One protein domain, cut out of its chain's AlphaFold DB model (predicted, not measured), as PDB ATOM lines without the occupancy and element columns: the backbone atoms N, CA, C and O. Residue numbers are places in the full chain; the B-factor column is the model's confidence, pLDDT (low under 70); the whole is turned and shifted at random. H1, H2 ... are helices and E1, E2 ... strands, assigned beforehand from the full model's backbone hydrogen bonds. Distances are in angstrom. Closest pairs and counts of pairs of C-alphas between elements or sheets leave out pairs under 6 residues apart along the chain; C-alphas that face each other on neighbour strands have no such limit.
ATOM      1  N   LEU A 210     -18.303 -30.661  -6.268       92.69
ATOM      2  CA  LEU A 210     -16.908 -30.901  -5.891       92.69
ATOM      3  C   LEU A 210     -16.113 -29.590  -5.769       92.69
ATOM      4  O   LEU A 210     -15.334 -29.435  -4.830       92.69
ATOM      5  N   ALA A 211     -16.348 -28.622  -6.661       93.81
ATOM      6  CA  ALA A 211     -15.691 -27.317  -6.614       93.81
ATOM      7  C   ALA A 211     -16.056 -26.519  -5.350       93.81
ATOM      8  O   ALA A 211     -15.178 -25.891  -4.758       93.81
ATOM      9  N   SER A 212     -17.318 -26.570  -4.907       91.56
ATOM     10  CA  SER A 212     -17.762 -25.842  -3.709       91.56
ATOM     11  C   SER A 212     -17.052 -26.303  -2.430       91.56
ATOM     12  O   SER A 212     -16.638 -25.472  -1.623       91.56
ATOM     13  N   VAL A 213     -16.831 -27.614  -2.280       89.38
ATOM     14  CA  VAL A 213     -16.153 -28.193  -1.109       89.38
ATOM     15  C   VAL A 213     -14.668 -27.831  -1.105       89.38
ATOM     16  O   VAL A 213     -14.124 -27.456  -0.070       89.38
ATOM     17  N   VAL A 214     -14.010 -27.891  -2.268       89.94
ATOM     18  CA  VAL A 214     -12.577 -27.572  -2.382       89.94
ATOM     19  C   VAL A 214     -12.305 -26.090  -2.131       89.94
ATOM     20  O   VAL A 214     -11.294 -25.759  -1.513       89.94
ATOM     21  N   LEU A 215     -13.190 -25.191  -2.570       85.94
ATOM     22  CA  LEU A 215     -12.986 -23.751  -2.405       85.94
ATOM     23  C   LEU A 215     -12.983 -23.323  -0.930       85.94
ATOM     24  O   LEU A 215     -12.166 -22.490  -0.547       85.94
ATOM     25  N   ALA A 216     -13.840 -23.924  -0.098       85.06
ATOM     26  CA  ALA A 216     -13.854 -23.661   1.341       85.06
ATOM     27  C   ALA A 216     -12.527 -24.075   2.005       85.06
ATOM     28  O   ALA A 216     -11.918 -23.277   2.719       85.06
ATOM     29  N   SER A 217     -12.033 -25.280   1.702       85.12
ATOM     30  CA  SER A 217     -10.745 -25.766   2.215       85.12
ATOM     31  C   SER A 217      -9.560 -24.932   1.717       85.12
ATOM     32  O   SER A 217      -8.606 -24.702   2.457       85.12
ATOM     33  N   LEU A 218      -9.612 -24.457   0.468       84.19
ATOM     34  CA  LEU A 218      -8.546 -23.648  -0.119       84.19
ATOM     35  C   LEU A 218      -8.489 -22.235   0.476       84.19
ATOM     36  O   LEU A 218      -7.394 -21.699   0.623       84.19
ATOM     37  N   ASN A 219      -9.634 -21.639   0.819       84.31
ATOM     38  CA  ASN A 219      -9.663 -20.331   1.477       84.31
ATOM     39  C   ASN A 219      -8.997 -20.392   2.855       84.31
ATOM     40  O   ASN A 219      -8.066 -19.637   3.094       84.31
ATOM     41  N   SER A 220      -9.356 -21.370   3.690       87.88
ATOM     42  CA  SER A 220      -8.713 -21.540   5.002       87.88
ATOM     43  C   SER A 220      -7.198 -21.781   4.886       87.88
ATOM     44  O   SER A 220      -6.417 -21.176   5.613       87.88
ATOM     45  N   ALA A 221      -6.744 -22.579   3.910       86.81
ATOM     46  CA  ALA A 221      -5.311 -22.776   3.672       86.81
ATOM     47  C   ALA A 221      -4.579 -21.495   3.214       86.81
ATOM     48  O   ALA A 221      -3.399 -21.312   3.515       86.81
ATOM     49  N   ARG A 222      -5.258 -20.602   2.480       86.00
ATOM     50  CA  ARG A 222      -4.706 -19.293   2.093       86.00
ATOM     51  C   ARG A 222      -4.587 -18.364   3.290       86.00
ATOM     52  O   ARG A 222      -3.554 -17.714   3.424       86.00
ATOM     53  N   ASP A 223      -5.598 -18.358   4.150       87.56
ATOM     54  CA  ASP A 223      -5.611 -17.565   5.377       87.56
ATOM     55  C   ASP A 223      -4.460 -18.002   6.301       87.56
ATOM     56  O   ASP A 223      -3.657 -17.165   6.709       87.56
ATOM     57  N   MET A 224      -4.252 -19.317   6.478       87.31
ATOM     58  CA  MET A 224      -3.083 -19.870   7.188       87.31
ATOM     59  C   MET A 224      -1.743 -19.469   6.555       87.31
ATOM     60  O   MET A 224      -0.766 -19.209   7.261       87.31
ATOM     61  N   GLY A 225      -1.665 -19.436   5.222       87.31
ATOM     62  CA  GLY A 225      -0.456 -19.027   4.503       87.31
ATOM     63  C   GLY A 225      -0.102 -17.553   4.729       87.31
ATOM     64  O   GLY A 225       1.071 -17.218   4.891       87.31
ATOM     65  N   GLN A 226      -1.111 -16.682   4.788       85.06
ATOM     66  CA  GLN A 226      -0.948 -15.264   5.122       85.06
ATOM     67  C   GLN A 226      -0.623 -15.052   6.609       85.06
ATOM     68  O   GLN A 226       0.195 -14.199   6.957       85.06
ATOM     69  N   ASP A 227      -1.186 -15.867   7.497       87.56
ATOM     70  CA  ASP A 227      -0.855 -15.821   8.922       87.56
ATOM     71  C   ASP A 227       0.601 -16.247   9.167       87.56
ATOM     72  O   ASP A 227       1.310 -15.645   9.975       87.56
ATOM     73  N   ALA A 228       1.095 -17.245   8.428       89.38
ATOM     74  CA  ALA A 228       2.497 -17.651   8.478       89.38
ATOM     75  C   ALA A 228       3.446 -16.550   7.973       89.38
ATOM     76  O   ALA A 228       4.480 -16.299   8.600       89.38
ATOM     77  N   SER A 229       3.099 -15.860   6.879       86.12
ATOM     78  CA  SER A 229       3.917 -14.751   6.370       86.12
ATOM     79  C   SER A 229       3.944 -13.568   7.344       86.12
ATOM     80  O   SER A 229       5.005 -12.982   7.564       86.12
ATOM     81  N   THR A 230       2.820 -13.281   8.006       85.50
ATOM     82  CA  THR A 230       2.709 -12.250   9.049       85.50
ATOM     83  C   THR A 230       3.571 -12.585  10.266       85.50
ATOM     84  O   THR A 230       4.345 -11.746  10.732       85.50
ATOM     85  N   LYS A 231       3.532 -13.838  10.741       87.88
ATOM     86  CA  LYS A 231       4.397 -14.312  11.836       87.88
ATOM     87  C   LYS A 231       5.881 -14.185  11.492       87.88
ATOM     88  O   LYS A 231       6.661 -13.719  12.321       87.88
ATOM     89  N   GLN A 232       6.270 -14.533  10.264       89.19
ATOM     90  CA  GLN A 232       7.651 -14.384   9.798       89.19
ATOM     91  C   GLN A 232       8.077 -12.912   9.718       89.19
ATOM     92  O   GLN A 232       9.200 -12.571  10.097       89.19
ATOM     93  N   ALA A 233       7.195 -12.031   9.243       84.69
ATOM     94  CA  ALA A 233       7.466 -10.600   9.186       84.69
ATOM     95  C   ALA A 233       7.700 -10.018  10.589       84.69
ATOM     96  O   ALA A 233       8.660  -9.270  10.785       84.69
ATOM     97  N   LEU A 234       6.893 -10.417  11.578       86.06
ATOM     98  CA  LEU A 234       7.062  -9.985  12.968       86.06
ATOM     99  C   LEU A 234       8.314 -10.584  13.622       86.06
ATOM    100  O   LEU A 234       9.012  -9.876  14.342       86.06
ATOM    101  N   ALA A 235       8.684 -11.829  13.319       89.12
ATOM    102  CA  ALA A 235       9.948 -12.407  13.791       89.12
ATOM    103  C   ALA A 235      11.179 -11.637  13.257       89.12
ATOM    104  O   ALA A 235      12.153 -11.393  13.979       89.12
ATOM    105  N   ASN A 236      11.117 -11.190  11.999       87.75
ATOM    106  CA  ASN A 236      12.148 -10.330  11.416       87.75
ATOM    107  C   ASN A 236      12.156  -8.941  12.082       87.75
ATOM    108  O   ASN A 236      13.228  -8.427  12.409       87.75
ATOM    109  N   ALA A 237      10.979  -8.361  12.348       85.94
ATOM    110  CA  ALA A 237      10.848  -7.090  13.061       85.94
ATOM    111  C   ALA A 237      11.408  -7.170  14.491       85.94
ATOM    112  O   ALA A 237      12.120  -6.270  14.926       85.94
ATOM    113  N   TYR A 238      11.176  -8.276  15.199       90.50
ATOM    114  CA  TYR A 238      11.735  -8.521  16.528       90.50
ATOM    115  C   TYR A 238      13.271  -8.535  16.520       90.50
ATOM    116  O   TYR A 238      13.915  -7.914  17.369       90.50
ATOM    117  N   SER A 239      13.873  -9.197  15.528       91.94
ATOM    118  CA  SER A 239      15.332  -9.194  15.350       91.94
ATOM    119  C   SER A 239      15.861  -7.782  15.088       91.94
ATOM    120  O   SER A 239      16.873  -7.380  15.660       91.94
ATOM    121  N   HIS A 240      15.136  -7.002  14.285       88.75
ATOM    122  CA  HIS A 240      15.475  -5.612  13.996       88.75
ATOM    123  C   HIS A 240      15.341  -4.694  15.225       88.75
ATOM    124  O   HIS A 240      16.220  -3.874  15.477       88.75
ATOM    125  N   ALA A 241      14.321  -4.891  16.062       90.25
ATOM    126  CA  ALA A 241      14.154  -4.155  17.318       90.25
ATOM    127  C   ALA A 241      15.326  -4.362  18.287       90.25
ATOM    128  O   ALA A 241      15.750  -3.431  18.972       90.25
ATOM    129  N   LYS A 242      15.883  -5.578  18.337       91.31
ATOM    130  CA  LYS A 242      17.080  -5.858  19.142       91.31
ATOM    131  C   LYS A 242      18.300  -5.098  18.640       91.31
ATOM    132  O   LYS A 242      19.038  -4.561  19.459       91.31
ATOM    133  N   LEU A 243      18.500  -5.048  17.324       92.38
ATOM    134  CA  LEU A 243      19.592  -4.281  16.721       92.38
ATOM    135  C   LEU A 243      19.430  -2.786  17.004       92.38
ATOM    136  O   LEU A 243      20.374  -2.148  17.453       92.38
ATOM    137  N   TYR A 244      18.212  -2.258  16.869       91.62
ATOM    138  CA  TYR A 244      17.923  -0.856  17.165       91.62
ATOM    139  C   TYR A 244      18.300  -0.459  18.600       91.62
ATOM    140  O   TYR A 244      18.887   0.601  18.816       91.62
ATOM    141  N   TYR A 245      18.001  -1.322  19.578       94.00
ATOM    142  CA  TYR A 245      18.380  -1.087  20.971       94.00
ATOM    143  C   TYR A 245      19.896  -1.126  21.181       94.00
ATOM    144  O   TYR A 245      20.412  -0.361  21.990       94.00
ATOM    145  N   ILE A 246      20.613  -1.997  20.466       94.62
ATOM    146  CA  ILE A 246      22.081  -2.048  20.526       94.62
ATOM    147  C   ILE A 246      22.683  -0.732  20.011       94.62
ATOM    148  O   ILE A 246      23.623  -0.224  20.621       94.62
ATOM    149  N   ASP A 247      22.118  -0.158  18.949       94.94
ATOM    150  CA  ASP A 247      22.636   1.067  18.334       94.94
ATOM    151  C   ASP A 247      22.277   2.335  19.132       94.94
ATOM    152  O   ASP A 247      23.108   3.229  19.292       94.94
ATOM    153  N   ASN A 248      21.051   2.414  19.661       92.56
ATOM    154  CA  ASN A 248      20.514   3.634  20.282       92.56
ATOM    155  C   ASN A 248      20.450   3.585  21.818       92.56
ATOM    156  O   ASN A 248      20.150   4.598  22.449       92.56
ATOM    157  N   ASN A 249      20.712   2.430  22.441       93.88
ATOM    158  CA  ASN A 249      20.498   2.167  23.875       93.88
ATOM    159  C   ASN A 249      19.065   2.455  24.375       93.88
ATOM    160  O   ASN A 249      18.847   2.627  25.574       93.88
ATOM    161  N   SER A 250      18.092   2.518  23.468       94.25
ATOM    162  CA  SER A 250      16.684   2.820  23.730       94.25
ATOM    163  C   SER A 250      15.827   2.197  22.628       94.25
ATOM    164  O   SER A 250      16.323   1.944  21.528       94.25
ATOM    165  N   TYR A 251      14.551   1.935  22.915       91.00
ATOM    166  CA  TYR A 251      13.568   1.595  21.879       91.00
ATOM    167  C   TYR A 251      12.772   2.812  21.392       91.00
ATOM    168  O   TYR A 251      11.963   2.672  20.487       91.00
ATOM    169  N   GLU A 252      12.974   3.997  21.967       92.69
ATOM    170  CA  GLU A 252      12.280   5.219  21.552       92.69
ATOM    171  C   GLU A 252      12.619   5.577  20.098       92.69
ATOM    172  O   GLU A 252      13.788   5.748  19.761       92.69
ATOM    173  N   GLY A 253      11.601   5.677  19.241       88.38
ATOM    174  CA  GLY A 253      11.762   5.911  17.805       88.38
ATOM    175  C   GLY A 253      11.818   4.630  16.963       88.38
ATOM    176  O   GLY A 253      11.834   4.718  15.732       88.38
ATOM    177  N   LEU A 254      11.785   3.446  17.584       89.56
ATOM    178  CA  LEU A 254      11.721   2.158  16.892       89.56
ATOM    179  C   LEU A 254      10.492   2.061  15.983       89.56
ATOM    180  O   LEU A 254      10.598   1.583  14.852       89.56
ATOM    181  N   CYS A 255       9.326   2.511  16.451       87.94
ATOM    182  CA  CYS A 255       8.099   2.416  15.660       87.94
ATOM    183  C   CYS A 255       8.153   3.295  14.402       87.94
ATOM    184  O   CYS A 255       7.626   2.905  13.359       87.94
ATOM    185  N   ALA A 256       8.844   4.436  14.467       84.75
ATOM    186  CA  ALA A 256       9.101   5.276  13.301       84.75
ATOM    187  C   ALA A 256      10.102   4.625  12.323       84.75
ATOM    188  O   ALA A 256       9.902   4.690  11.110       84.75
ATOM    189  N   ASP A 257      11.141   3.942  12.825       84.06
ATOM    190  CA  ASP A 257      12.103   3.215  11.977       84.06
ATOM    191  C   ASP A 257      11.465   2.008  11.269       84.06
ATOM    192  O   ASP A 257      11.782   1.730  10.108       84.06
ATOM    193  N   PHE A 258      10.510   1.332  11.918       81.00
ATOM    194  CA  PHE A 258       9.707   0.308  11.252       81.00
ATOM    195  C   PHE A 258       8.906   0.889  10.087       81.00
ATOM    196  O   PHE A 258       8.970   0.331   8.995       81.00
ATOM    197  N   GLN A 259       8.215   2.018  10.284       68.38
ATOM    198  CA  GLN A 259       7.400   2.656   9.241       68.38
ATOM    199  C   GLN A 259       8.230   3.105   8.028       68.38
ATOM    200  O   GLN A 259       7.826   2.865   6.890       68.38
ATOM    201  N   TYR A 260       9.416   3.678   8.248       56.12
ATOM    202  CA  TYR A 260      10.284   4.154   7.163       56.12
ATOM    203  C   TYR A 260      10.777   3.023   6.242       56.12
ATOM    204  O   TYR A 260      10.859   3.186   5.026       56.12
ATOM    205  N   LYS A 261      11.037   1.829   6.786       57.47
ATOM    206  CA  LYS A 261      11.509   0.662   6.010       57.47
ATOM    207  C   LYS A 261      10.411  -0.058   5.221       57.47
ATOM    208  O   LYS A 261      10.664  -1.105   4.626       57.47
ATOM    209  N   LEU A 262       9.193   0.479   5.217       53.84
ATOM    210  CA  LEU A 262       8.033  -0.125   4.561       53.84
ATOM    211  C   LEU A 262       7.485   0.722   3.423       53.84
ATOM    212  O   LEU A 262       6.835   0.180   2.532       53.84
ATOM    213  N   GLU A 263       7.817   2.012   3.386       44.91
ATOM    214  CA  GLU A 263       7.559   2.863   2.222       44.91
ATOM    215  C   GLU A 263       8.459   2.505   1.029       44.91
ATOM    216  O   GLU A 263       8.039   2.686  -0.107       44.91
ATOM    217  N   ASP A 264       9.626   1.888   1.253       44.62
ATOM    218  CA  ASP A 264      10.456   1.300   0.181       44.62
ATOM    219  C   ASP A 264       9.854  -0.008  -0.389       44.62
ATOM    220  O   ASP A 264      10.310  -0.551  -1.390       44.62
ATOM    221  N   ARG A 265       8.760  -0.502   0.214       47.91
ATOM    222  CA  ARG A 265       7.907  -1.582  -0.310       47.91
ATOM    223  C   ARG A 265       6.557  -1.033  -0.772       47.91
ATOM    224  O   ARG A 265       5.501  -1.508  -0.344       47.91
ATOM    225  N   GLN A 266       6.578   0.001  -1.620       42.34
ATOM    226  CA  GLN A 266       5.354   0.608  -2.142       42.34
ATOM    227  C   GLN A 266       4.412  -0.437  -2.761       42.34
ATOM    228  O   GLN A 266       4.766  -1.166  -3.683       42.34
ATOM    229  N   ASN A 267       3.163  -0.379  -2.293       45.28
ATOM    230  CA  ASN A 267       1.957  -0.955  -2.886       45.28
ATOM    231  C   ASN A 267       1.785  -2.473  -2.802       45.28
ATOM    232  O   ASN A 267       1.692  -3.169  -3.807       45.28
ATOM    233  N   THR A 268       1.536  -2.967  -1.591       38.78
ATOM    234  CA  THR A 268       0.186  -3.408  -1.171       38.78
ATOM    235  C   THR A 268       0.245  -3.869   0.289       38.78
ATOM    236  O   THR A 268       1.000  -4.762   0.646       38.78
ATOM    237  N   SER A 269      -0.524  -3.219   1.166       42.12
ATOM    238  CA  SER A 269      -0.811  -3.685   2.536       42.12
ATOM    239  C   SER A 269       0.366  -3.902   3.509       42.12
ATOM    240  O   SER A 269       0.167  -4.518   4.549       42.12
ATOM    241  N   ALA A 270       1.564  -3.355   3.278       43.06
ATOM    242  CA  ALA A 270       2.639  -3.376   4.288       43.06
ATOM    243  C   ALA A 270       2.449  -2.330   5.404       43.06
ATOM    244  O   ALA A 270       2.903  -2.535   6.525       43.06
ATOM    245  N   SER A 271       1.645  -1.294   5.137       43.56
ATOM    246  CA  SER A 271       0.982  -0.486   6.171       43.56
ATOM    247  C   SER A 271      -0.132  -1.259   6.909       43.56
ATOM    248  O   SER A 271      -0.818  -0.683   7.744       43.56
ATOM    249  N   GLY A 272      -0.329  -2.542   6.573       51.38
ATOM    250  CA  GLY A 272      -1.284  -3.480   7.165       51.38
ATOM    251  C   GLY A 272      -0.650  -4.791   7.654       51.38
ATOM    252  O   GLY A 272      -1.385  -5.734   7.920       51.38
ATOM    253  N   VAL A 273       0.687  -4.873   7.774       64.06
ATOM    254  CA  VAL A 273       1.343  -6.029   8.424       64.06
ATOM    255  C   VAL A 273       1.279  -5.906   9.942       64.06
ATOM    256  O   VAL A 273       1.149  -6.914  10.619       64.06
ATOM    257  N   TYR A 274       1.341  -4.692  10.488       71.62
ATOM    258  CA  TYR A 274       1.149  -4.419  11.912       71.62
ATOM    259  C   TYR A 274      -0.033  -3.462  12.092       71.62
ATOM    260  O   TYR A 274      -0.188  -2.500  11.346       71.62
ATOM    261  N   ASP A 275      -0.871  -3.760  13.080       80.38
ATOM    262  CA  ASP A 275      -2.024  -2.959  13.502       80.38
ATOM    263  C   ASP A 275      -1.559  -1.807  14.402       80.38
ATOM    264  O   ASP A 275      -1.862  -0.640  14.167       80.38
ATOM    265  N   ILE A 276      -0.765  -2.131  15.428       86.06
ATOM    266  CA  ILE A 276      -0.313  -1.176  16.442       86.06
ATOM    267  C   ILE A 276       1.162  -1.430  16.739       86.06
ATOM    268  O   ILE A 276       1.589  -2.573  16.899       86.06
ATOM    269  N   CYS A 277       1.926  -0.344  16.830       88.81
ATOM    270  CA  CYS A 277       3.299  -0.330  17.310       88.81
ATOM    271  C   CYS A 277       3.400   0.720  18.411       88.81
ATOM    272  O   CYS A 277       3.053   1.880  18.185       88.81
ATOM    273  N   ASN A 278       3.876   0.311  19.583       90.06
ATOM    274  CA  ASN A 278       4.207   1.213  20.675       90.06
ATOM    275  C   ASN A 278       5.656   0.986  21.093       90.06
ATOM    276  O   ASN A 278       6.086  -0.149  21.313       90.06
ATOM    277  N   ASP A 279       6.373   2.075  21.301       91.88
ATOM    278  CA  ASP A 279       7.725   2.087  21.816       91.88
ATOM    279  C   ASP A 279       7.856   3.030  23.015       91.88
ATOM    280  O   ASP A 279       7.110   3.985  23.218       91.88
ATOM    281  N   THR A 280       8.795   2.694  23.887       91.56
ATOM    282  CA  THR A 280       9.174   3.473  25.064       91.56
ATOM    283  C   THR A 280      10.677   3.337  25.243       91.56
ATOM    284  O   THR A 280      11.288   2.434  24.681       91.56
ATOM    285  N   ASN A 281      11.289   4.140  26.107       92.00
ATOM    286  CA  ASN A 281      12.728   4.036  26.358       92.00
ATOM    287  C   ASN A 281      13.176   2.608  26.781       92.00
ATOM    288  O   ASN A 281      14.247   2.136  26.412       92.00
ATOM    289  N   SER A 282      12.326   1.863  27.501       89.44
ATOM    290  CA  SER A 282      12.705   0.572  28.103       89.44
ATOM    291  C   SER A 282      12.062  -0.677  27.486       89.44
ATOM    292  O   SER A 282      12.453  -1.793  27.855       89.44
ATOM    293  N   GLY A 283      11.126  -0.524  26.548       91.50
ATOM    294  CA  GLY A 283      10.427  -1.640  25.911       91.50
ATOM    295  C   GLY A 283       9.584  -1.221  24.711       91.50
ATOM    296  O   GLY A 283       9.308  -0.039  24.515       91.50
ATOM    297  N   PHE A 284       9.153  -2.209  23.935       92.25
ATOM    298  CA  PHE A 284       8.314  -2.039  22.754       92.25
ATOM    299  C   PHE A 284       7.293  -3.174  22.675       92.25
ATOM    300  O   PHE A 284       7.537  -4.257  23.214       92.25
ATOM    301  N   ALA A 285       6.188  -2.937  21.976       92.12
ATOM    302  CA  ALA A 285       5.259  -3.977  21.563       92.12
ATOM    303  C   ALA A 285       4.698  -3.679  20.171       92.12
ATOM    304  O   ALA A 285       4.361  -2.536  19.857       92.12
ATOM    305  N   VAL A 286       4.586  -4.722  19.352       89.31
ATOM    306  CA  VAL A 286       4.004  -4.646  18.007       89.31
ATOM    307  C   VAL A 286       3.009  -5.778  17.833       89.31
ATOM    308  O   VAL A 286       3.323  -6.927  18.140       89.31
ATOM    309  N   THR A 287       1.825  -5.466  17.313       89.38
ATOM    310  CA  THR A 287       0.790  -6.457  17.002       89.38
ATOM    311  C   THR A 287       0.419  -6.457  15.537       89.38
ATOM    312  O   THR A 287       0.336  -5.401  14.919       89.38
ATOM    313  N   ALA A 288       0.094  -7.633  15.016       88.44
ATOM    314  CA  ALA A 288      -0.445  -7.857  13.685       88.44
ATOM    315  C   ALA A 288      -1.756  -8.645  13.761       88.44
ATOM    316  O   ALA A 288      -1.836  -9.571  14.570       88.44
ATOM    317  N   PRO A 289      -2.775  -8.325  12.952       87.31
ATOM    318  CA  PRO A 289      -3.996  -9.117  12.903       87.31
ATOM    319  C   PRO A 289      -3.741 -10.459  12.199       87.31
ATOM    320  O   PRO A 289      -2.949 -10.529  11.260       87.31
ATOM    321  N   LEU A 290      -4.419 -11.516  12.647       88.69
ATOM    322  CA  LEU A 290      -4.431 -12.825  11.986       88.69
ATOM    323  C   LEU A 290      -5.788 -13.068  11.318       88.69
ATOM    324  O   LEU A 290      -6.835 -12.727  11.876       88.69
ATOM    325  N   ASN A 291      -5.778 -13.695  10.146       88.00
ATOM    326  CA  ASN A 291      -6.985 -14.020   9.390       88.00
ATOM    327  C   ASN A 291      -7.826 -15.098  10.087       88.00
ATOM    328  O   ASN A 291      -9.054 -15.051  10.034       88.00
ATOM    329  N   GLU A 292      -7.190 -16.027  10.809       83.31
ATOM    330  CA  GLU A 292      -7.884 -17.018  11.646       83.31
ATOM    331  C   GLU A 292      -8.427 -16.449  12.974       83.31
ATOM    332  O   GLU A 292      -8.926 -17.194  13.828       83.31
ATOM    333  N   GLY A 293      -8.334 -15.132  13.162       83.62
ATOM    334  CA  GLY A 293      -8.778 -14.425  14.354       83.62
ATOM    335  C   GLY A 293      -7.707 -14.334  15.442       83.62
ATOM    336  O   GLY A 293      -6.883 -15.234  15.635       83.62
ATOM    337  N   GLY A 294      -7.761 -13.225  16.178       88.44
ATOM    338  CA  GLY A 294      -6.744 -12.824  17.144       88.44
ATOM    339  C   GLY A 294      -5.621 -12.015  16.498       88.44
ATOM    340  O   GLY A 294      -5.712 -11.560  15.356       88.44
ATOM    341  N   TYR A 295      -4.554 -11.828  17.261       89.31
ATOM    342  CA  TYR A 295      -3.403 -11.023  16.895       89.31
ATOM    343  C   TYR A 295      -2.115 -11.782  17.194       89.31
ATOM    344  O   TYR A 295      -2.030 -12.544  18.157       89.31
ATOM    345  N   TYR A 296      -1.092 -11.557  16.382       91.00
ATOM    346  CA  TYR A 296       0.268 -11.967  16.687       91.00
ATOM    347  C   TYR A 296       1.019 -10.782  17.277       91.00
ATOM    348  O   TYR A 296       1.060  -9.717  16.668       91.00
ATOM    349  N   CYS A 297       1.576 -10.956  18.469       91.50
ATOM    350  CA  CYS A 297       2.232  -9.901  19.225       91.50
ATOM    351  C   CYS A 297       3.698 -10.245  19.483       91.50
ATOM    352  O   CYS A 297       4.014 -11.379  19.840       91.50
ATOM    353  N   ILE A 298       4.576  -9.258  19.332       92.00
ATOM    354  CA  ILE A 298       5.980  -9.305  19.754       92.00
ATOM    355  C   ILE A 298       6.238  -8.193  20.770       92.00
ATOM    356  O   ILE A 298       5.702  -7.092  20.636       92.00
ATOM    357  N   ASP A 299       7.071  -8.464  21.768       93.25
ATOM    358  CA  ASP A 299       7.525  -7.466  22.738       93.25
ATOM    359  C   ASP A 299       9.001  -7.690  23.084       93.25
ATOM    360  O   ASP A 299       9.667  -8.531  22.492       93.25
ATOM    361  N   LYS A 300       9.549  -6.949  24.047       91.81
ATOM    362  CA  LYS A 300      10.953  -7.101  24.464       91.81
ATOM    363  C   LYS A 300      11.320  -8.508  24.970       91.81
ATOM    364  O   LYS A 300      12.477  -8.914  24.838       91.81
ATOM    365  N   TRP A 301      10.382  -9.239  25.565       89.88
ATOM    366  CA  TRP A 301      10.611 -10.528  26.225       89.88
ATOM    367  C   TRP A 301      10.166 -11.723  25.377       89.88
ATOM    368  O   TRP A 301      10.700 -12.814  25.559       89.88
ATOM    369  N   ASN A 302       9.243 -11.508  24.443       89.19
ATOM    370  CA  ASN A 302       8.590 -12.528  23.637       89.19
ATOM    371  C   ASN A 302       8.820 -12.248  22.145       89.19
ATOM    372  O   ASN A 302       8.450 -11.192  21.629       89.19
ATOM    373  N   ASP A 303       9.395 -13.221  21.443       88.19
ATOM    374  CA  ASP A 303       9.666 -13.185  20.000       88.19
ATOM    375  C   ASP A 303       8.439 -13.511  19.132       88.19
ATOM    376  O   ASP A 303       8.507 -13.459  17.900       88.19
ATOM    377  N   GLY A 304       7.303 -13.790  19.771       89.56
ATOM    378  CA  GLY A 304       6.020 -13.933  19.108       89.56
ATOM    379  C   GLY A 304       5.019 -14.765  19.893       89.56
ATOM    380  O   GLY A 304       5.299 -15.887  20.309       89.56
ATOM    381  N   ILE A 305       3.819 -14.228  20.080       91.44
ATOM    382  CA  ILE A 305       2.734 -14.898  20.790       91.44
ATOM    383  C   ILE A 305       1.390 -14.584  20.141       91.44
ATOM    384  O   ILE A 305       1.163 -13.473  19.668       91.44
ATOM    385  N   VAL A 306       0.491 -15.569  20.098       91.00
ATOM    386  CA  VAL A 306      -0.887 -15.354  19.636       91.00
ATOM    387  C   VAL A 306      -1.732 -14.896  20.820       91.00
ATOM    388  O   VAL A 306      -1.732 -15.547  21.866       91.00
ATOM    389  N   VAL A 307      -2.449 -13.792  20.655       90.38
ATOM    390  CA  VAL A 307      -3.304 -13.165  21.671       90.38
ATOM    391  C   VAL A 307      -4.689 -12.890  21.089       90.38
ATOM    392  O   VAL A 307      -4.822 -12.648  19.893       90.38
ATOM    393  N   ASP A 308      -5.728 -12.931  21.917       87.25
ATOM    394  CA  ASP A 308      -7.105 -12.703  21.447       87.25
ATOM    395  C   ASP A 308      -7.454 -11.209  21.343       87.25
ATOM    396  O   ASP A 308      -8.314 -10.818  20.555       87.25
TER     397      ASP A 308
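AT A GLANCE: This is residues 210 to 308 of the 325 residues of the protein "zinc_ribbon_2 domain-containing protein" of bacterium (UniProt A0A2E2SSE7). One very long straight helix, H1, runs along one face of a small twisted sheet of four strands, and its first ten residues, 210 to 219, stick out past the sheet as a free arm. The short helix H2 covers the edge strand E1 on that same face, and the opposite face of the sheet has no named helix over it. The printed part has 99 residues, with two named helices and then four named strands along the chain, H1 H2 E1 E2 E3 E4, and the sheet's order is E1 - E2 - E3 - E4, all antiparallel. The class is mixed, helices and strands. The whole is loose, with a radius of gyration of the C-alphas of 15.6 A, and spans 58 by 29 by 17 A, the free arm of H1 adding to its length.

HOW THE PARTS SIT: H1, residues 210 to 248, is on the sheet formed by E1, residues 276 to 280, E2, residues 283 to 289, E3, residues 295 to 299, and E4, residues 305 to 307. It lies over E2 and E3 at a height over the sheet of 8.7 A and runs along the strands, at 12 degrees to E3 on the local plane. Its closest C-alphas to E3 are those of Tyr 238 and Ile 298, 6.6 A apart; to E2 they are those of Thr 230 and Ala 288, 7.1 A apart. H2, residues 254 to 263, only just touches H1, with 3 pairs of C-alphas within 8 A, and H1 does so with residues 237 to 244 alone. The closest C-alphas of the two helices are those of Ala 241 and Leu 254, 6.8 A apart. They run opposite ways at a steep tilt of 54 degrees. H2 is on the sheet, on the same face as H1, over E1, at a height over the sheet of 10.9 A. It runs along the strands, at 11 degrees to E1 on the local plane, but its line rises 38 degrees out of that plane, only just short of standing up from the sheet. The closest C-alphas of H2 and E1 are those of Cys 255 and Cys 277, 5.8 A apart. H1 and H2 with the sheet make two layers, helices on one face of a sheet. The four strands form a meander, each strand the antiparallel neighbour of the one before. In the hairpin of E1 and E2, N 278 and O 285 are within hydrogen-bond range at 2.9 A. In the hairpin of E2 and E3, N 288 and O 296 are 2.8 A apart. In the hairpin of E3 and E4, whose directions stand at 131 degrees, N 297 and O 305 are 2.8 A apart. E1 and E4, the edge strands, are apart. Within hydrogen-bond range are 34 of 35 O i to N i+4 pairs in H1 and 4 of 6 in H2.

IN THESE COORDINATES: H1 begins with C-alpha 210 at (-16.908, -30.901, -5.891) and ends with C-alpha 248 at (20.514, 3.634, 20.282), 57.3 A away. H2 measures 15.3 A from first to last C-alpha. E1 begins with C-alpha 276 at (-0.313, -1.176, 16.442) and is 13.6 A long. E2, the longest strand, measures 20.8 A, E3 12.9 A and E4 6.3 A. E4 ends with C-alpha 307 at (-3.304, -13.165, 21.671).

THE WHOLE: The C-alphas of Leu 210 and Asn 249 are the two farthest apart, at 58.1 A. Without the residues that stand free, 210 to 219 and 264 to 269, the body spans 42 by 27 by 17 A. The sheet is twisted, its C-alphas lying up to 4.4 A off the best plane. The printed part has no cut. The link from H2 to E1, 12 residues, is long, and the other links are tight. The mean pLDDT of the printed part is 82.9; residues 259 to 273, of which 259 to 263 belong to H2, are under 70.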